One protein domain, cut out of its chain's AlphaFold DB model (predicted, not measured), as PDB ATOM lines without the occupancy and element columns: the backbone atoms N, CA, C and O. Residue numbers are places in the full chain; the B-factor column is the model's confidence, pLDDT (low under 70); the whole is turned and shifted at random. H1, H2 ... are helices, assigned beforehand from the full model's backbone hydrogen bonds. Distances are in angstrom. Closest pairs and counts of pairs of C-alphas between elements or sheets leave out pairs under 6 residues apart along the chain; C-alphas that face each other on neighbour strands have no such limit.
ATOM      1  N   LEU A 511     110.904  96.315  91.159       93.88
ATOM      2  CA  LEU A 511     111.075  95.002  91.787       93.88
ATOM      3  C   LEU A 511     112.463  94.876  92.417       93.88
ATOM      4  O   LEU A 511     112.551  94.558  93.599       93.88
ATOM      5  N   ASN A 512     113.523  95.239  91.693       93.19
ATOM      6  CA  ASN A 512     114.889  95.240  92.217       93.19
ATOM      7  C   ASN A 512     115.066  96.215  93.391       93.19
ATOM      8  O   ASN A 512     115.758  95.896  94.358       93.19
ATOM      9  N   GLY A 513     114.433  97.391  93.356       92.19
ATOM     10  CA  GLY A 513     114.457  98.355  94.462       92.19
ATOM     11  C   GLY A 513     113.777  97.829  95.733       92.19
ATOM     12  O   GLY A 513     114.276  98.042  96.839       92.19
ATOM     13  N   PHE A 514     112.670  97.096  95.593       93.31
ATOM     14  CA  PHE A 514     112.006  96.431  96.718       93.31
ATOM     15  C   PHE A 514     112.786  95.201  97.210       93.31
ATOM     16  O   PHE A 514     112.959  95.034  98.416       93.31
ATOM     17  N   GLU A 515     113.304  94.370  96.303       91.31
ATOM     18  CA  GLU A 515     114.078  93.164  96.635       91.31
ATOM     19  C   GLU A 515     115.430  93.498  97.290       91.31
ATOM     20  O   GLU A 515     115.870  92.808  98.212       91.31
ATOM     21  N   SER A 516     116.076  94.591  96.876       89.00
ATOM     22  CA  SER A 516     117.318  95.095  97.485       89.00
ATOM     23  C   SER A 516     117.105  95.768  98.849       89.00
ATOM     24  O   SER A 516     118.068  95.943  99.606       89.00
ATOM     25  N   GLY A 517     115.859  96.117  99.192       85.94
ATOM     26  CA  GLY A 517     115.498  96.846 100.409       85.94
ATOM     27  C   GLY A 517     115.799  98.350 100.360       85.94
ATOM     28  O   GLY A 517     115.800  99.003 101.410       85.94
ATOM     29  N   GLU A 518     116.071  98.902  99.174       87.50
ATOM     30  CA  GLU A 518     116.157 100.351  98.947       87.50
ATOM     31  C   GLU A 518     114.776 101.004  99.096       87.50
ATOM     32  O   GLU A 518     114.640 102.037  99.757       87.50
ATOM     33  N   LEU A 519     113.742 100.344  98.568       89.38
ATOM     34  CA  LEU A 519     112.336 100.701  98.737       89.38
ATOM     35  C   LEU A 519     111.709  99.879  99.873       89.38
ATOM     36  O   LEU A 519     111.962  98.686 100.025       89.38
ATOM     37  N   ALA A 520     110.875 100.526 100.686       89.12
ATOM     38  CA  ALA A 520     110.224  99.893 101.829       89.12
ATOM     39  C   ALA A 520     109.124  98.916 101.367       89.12
ATOM     40  O   ALA A 520     108.146  99.327 100.740       89.12
ATOM     41  N   SER A 521     109.280  97.627 101.683       88.38
ATOM     42  CA  SER A 521     108.354  96.539 101.317       88.38
ATOM     43  C   SER A 521     106.961  96.668 101.956       88.38
ATOM     44  O   SER A 521     105.997  96.074 101.482       88.38
ATOM     45  N   ASP A 522     106.857  97.442 103.034       88.56
ATOM     46  CA  ASP A 522     105.647  97.790 103.783       88.56
ATOM     47  C   ASP A 522     105.010  99.118 103.334       88.56
ATOM     48  O   ASP A 522     104.019  99.563 103.914       88.56
ATOM     49  N   SER A 523     105.541  99.751 102.282       88.88
ATOM     50  CA  SER A 523     104.972 100.983 101.739       88.88
ATOM     51  C   SER A 523     103.535 100.769 101.255       88.88
ATOM     52  O   SER A 523     103.239  99.858 100.476       88.88
ATOM     53  N   SER A 524     102.639 101.681 101.640       91.00
ATOM     54  CA  SER A 524     101.248 101.722 101.171       91.00
ATOM     55  C   SER A 524     101.124 101.899  99.651       91.00
ATOM     56  O   SER A 524     100.043 101.698  99.099       91.00
ATOM     57  N   MET A 525     102.220 102.232  98.957       88.44
ATOM     58  CA  MET A 525     102.271 102.345  97.499       88.44
ATOM     59  C   MET A 525     102.387 101.001  96.772       88.44
ATOM     60  O   MET A 525     102.053 100.937  95.590       88.44
ATOM     61  N   VAL A 526     102.818  99.924  97.441       91.94
ATOM     62  CA  VAL A 526     103.029  98.612  96.798       91.94
ATOM     63  C   VAL A 526     101.752  98.074  96.127       91.94
ATOM     64  O   VAL A 526     101.836  97.675  94.968       91.94
ATOM     65  N   PRO A 527     100.555  98.111  96.749       91.00
ATOM     66  CA  PRO A 527      99.321  97.667  96.094       91.00
ATOM     67  C   PRO A 527      98.919  98.530  94.889       91.00
ATOM     68  O   PRO A 527      98.356  98.019  93.924       91.00
ATOM     69  N   VAL A 528      99.214  99.834  94.933       93.06
ATOM     70  CA  VAL A 528      98.902 100.774  93.845       93.06
ATOM     71  C   VAL A 528      99.814 100.511  92.648       93.06
ATOM     72  O   VAL A 528      99.326 100.353  91.531       93.06
ATOM     73  N   LEU A 529     101.121 100.376  92.885       92.81
ATOM     74  CA  LEU A 529     102.105 100.040  91.853       92.81
ATOM     75  C   LEU A 529     101.861  98.645  91.271       92.81
ATOM     76  O   LEU A 529     101.913  98.481  90.057       92.81
ATOM     77  N   ALA A 530     101.503  97.664  92.106       90.06
ATOM     78  CA  ALA A 530     101.160  96.318  91.657       90.06
ATOM     79  C   ALA A 530      99.950  96.301  90.713       90.06
ATOM     80  O   ALA A 530      99.928  95.516  89.766       90.06
ATOM     81  N   ARG A 531      98.957  97.172  90.944       90.25
ATOM     82  CA  ARG A 531      97.782  97.299  90.074       90.25
ATOM     83  C   ARG A 531      98.091  98.055  88.781       90.25
ATOM     84  O   ARG A 531      97.567  97.676  87.743       90.25
ATOM     85  N   LEU A 532      98.920  99.098  88.840       89.44
ATOM     86  CA  LEU A 532      99.282  99.910  87.670       89.44
ATOM     87  C   LEU A 532     100.266  99.200  86.730       89.44
ATOM     88  O   LEU A 532     100.161  99.348  85.518       89.44
ATOM     89  N   LEU A 533     101.201  98.422  87.279       92.88
ATOM     90  CA  LEU A 533     102.257  97.724  86.534       92.88
ATOM     91  C   LEU A 533     102.006  96.212  86.409       92.88
ATOM     92  O   LEU A 533     102.906  95.473  86.022       92.88
ATOM     93  N   HIS A 534     100.806  95.743  86.768       91.00
ATOM     94  CA  HIS A 534     100.397  94.336  86.695       91.00
ATOM     95  C   HIS A 534     101.436  93.367  87.299       91.00
ATOM     96  O   HIS A 534     101.968  92.472  86.633       91.00
ATOM     97  N   PHE A 535     101.762  93.549  88.581       93.00
ATOM     98  CA  PHE A 535     102.620  92.597  89.290       93.00
ATOM     99  C   PHE A 535     101.875  91.278  89.487       93.00
ATOM    100  O   PHE A 535     100.728  91.242  89.940       93.00
ATOM    101  N   SER A 536     102.547  90.177  89.180       93.25
ATOM    102  CA  SER A 536     102.058  88.837  89.461       93.25
ATOM    103  C   SER A 536     101.993  88.588  90.976       93.25
ATOM    104  O   SER A 536     102.764  89.171  91.749       93.25
ATOM    105  N   PRO A 537     101.126  87.673  91.440       92.81
ATOM    106  CA  PRO A 537     101.066  87.304  92.854       92.81
ATOM    107  C   PRO A 537     102.417  86.829  93.414       92.81
ATOM    108  O   PRO A 537     102.756  87.150  94.552       92.81
ATOM    109  N   ALA A 538     103.211  86.130  92.594       94.62
ATOM    110  CA  ALA A 538     104.551  85.670  92.953       94.62
ATOM    111  C   ALA A 538     105.535  86.834  93.163       94.62
ATOM    112  O   ALA A 538     106.323  86.817  94.104       94.62
ATOM    113  N   GLU A 539     105.475  87.875  92.329       93.56
ATOM    114  CA  GLU A 539     106.275  89.100  92.485       93.56
ATOM    115  C   GLU A 539     105.905  89.867  93.758       93.56
ATOM    116  O   GLU A 539     106.781  90.264  94.523       93.56
ATOM    117  N   ILE A 540     104.611  90.010  94.052       92.94
ATOM    118  CA  ILE A 540     104.147  90.649  95.294       92.94
ATOM    119  C   ILE A 540     104.620  89.853  96.515       92.94
ATOM    120  O   ILE A 540     105.001  90.429  97.537       92.94
ATOM    121  N   GLN A 541     104.605  88.524  96.423       92.62
ATOM    122  CA  GLN A 541     105.105  87.656  97.477       92.62
ATOM    123  C   GLN A 541     106.620  87.812  97.663       92.62
ATOM    124  O   GLN A 541     107.056  87.921  98.808       92.62
ATOM    125  N   ARG A 542     107.401  87.930  96.578       92.00
ATOM    126  CA  ARG A 542     108.840  88.246  96.635       92.00
ATOM    127  C   ARG A 542     109.110  89.585  97.316       92.00
ATOM    128  O   ARG A 542     109.926  89.623  98.227       92.00
ATOM    129  N   ILE A 543     108.364  90.640  96.982       92.69
ATOM    130  CA  ILE A 543     108.471  91.955  97.646       92.69
ATOM    131  C   ILE A 543     108.179  91.849  99.153       92.69
ATOM    132  O   ILE A 543     108.895  92.425  99.964       92.69
ATOM    133  N   LYS A 544     107.145  91.097  99.552       89.44
ATOM    134  CA  LYS A 544     106.789  90.907 100.973       89.44
ATOM    135  C   LYS A 544     107.801  90.045 101.732       89.44
ATOM    136  O   LYS A 544     107.970  90.213 102.937       89.44
ATOM    137  N   GLN A 545     108.428  89.095 101.042       87.81
ATOM    138  CA  GLN A 545     109.437  88.192 101.595       87.81
ATOM    139  C   GLN A 545     110.841  88.789 101.584       87.81
ATOM    140  O   GLN A 545     111.691  88.308 102.340       87.81
ATOM    141  N   ALA A 546     111.079  89.822 100.770       82.94
ATOM    142  CA  ALA A 546     112.286  90.631 100.765       82.94
ATOM    143  C   ALA A 546     112.400  91.346 102.112       82.94
ATOM    144  O   ALA A 546     111.987  92.485 102.319       82.94
ATOM    145  N   LYS A 547     112.918  90.598 103.084       68.38
ATOM    146  CA  LYS A 547     113.168  91.058 104.437       68.38
ATOM    147  C   LYS A 547     114.093  92.267 104.303       68.38
ATOM    148  O   LYS A 547     115.129  92.122 103.649       68.38
ATOM    149  N   PRO A 548     113.764  93.432 104.891       64.06
ATOM    150  CA  PRO A 548     114.637  94.592 104.817       64.06
ATOM    151  C   PRO A 548     115.993  94.130 105.318       64.06
ATOM    152  O   PRO A 548     116.111  93.681 106.461       64.06
ATOM    153  N   ASN A 549     116.981  94.126 104.423       56.81
ATOM    154  CA  ASN A 549     118.278  93.532 104.677       56.81
ATOM    155  C   ASN A 549     118.986  94.434 105.700       56.81
ATOM    156  O   ASN A 549     119.740  95.353 105.368       56.81
ATOM    157  N   SER A 550     118.643  94.242 106.978       54.62
ATOM    158  CA  SER A 550     118.940  95.162 108.081       54.62
ATOM    159  C   SER A 550     120.441  95.250 108.360       54.62
ATOM    160  O   SER A 550     120.883  96.123 109.106       54.62
TER     161      SER A 550
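This is residues 511 to 550 of the 566 residues of the protein "GRIP domain containing" of Trebouxia sp. A1-2 (UniProt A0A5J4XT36). Three short helices are loosely grouped round the longest, H3: the five-residue H1 packs on H3, and H2 lies near H3, running opposite ways to it at a shallow tilt of 24 degrees, with H1 and H2 apart from each other. The link from H1 to H2, residues 516 to 525, bridges these two helices, which are apart, and residues 546 to 550 run on past H3 as a tail to one end of the longest span. The printed part has 40 residues with three named helices, in the order H1, H2, H3 along the chain, and no named strand; the class is all helix, with 21 of the 40 residues in these helices. The whole is compact, with a radius of gyration of the C-alphas of 9.3 A, yet elongated in outline, spanning 28 by 18 by 14 A.

H3, residues 537 to 545, is the longest helix. H1, residues 511 to 515, touches H3, with 5 pairs of C-alphas within 8 A; the closest C-alphas are those of Phe 514 and Ile 543, 5.8 A apart. Their centres are 10.1 A apart. H2, residues 526 to 532, is close to H3 but not clearly touching it; the closest C-alphas are those of Ala 530 and Ile 540, 7.4 A apart. The lines of H2 and H3 stand at a shallow tilt of 24 degrees, and the two run opposite ways, with their centres 12.1 A apart. H1 and H2 are apart. In H1, H2 and H3, every O i to N i+4 pair is within hydrogen-bond range.

H3 has 9 residues, Pro 537 to Gln 545, and measures 12.1 A from first to last C-alpha. It begins with C-alpha 537 at (101.066, 87.304, 92.854) and ends with C-alpha 545 at (109.437, 88.192, 101.595). H2 has 7 residues, Val 526 to Leu 532, and measures 10.0 A. H1 has 5 residues, Leu 511 to Glu 515, and measures 6.0 A; its C-alpha 511 is at (111.075, 95.002, 91.787).

The two C-alphas farthest apart are those of Leu 532 and Ser 550, 28.7 A apart, while the first and last printed C-alphas, Leu 511 and Ser 550, are 18.1 A apart. The printed part has no cut. The link from H2 to H3, of 4 residues, is tight; the link from H1 to H2, of 10 residues, is short. No link is long. The mean pLDDT of the printed part is 87.9, and residues 547 to 550 are under 70.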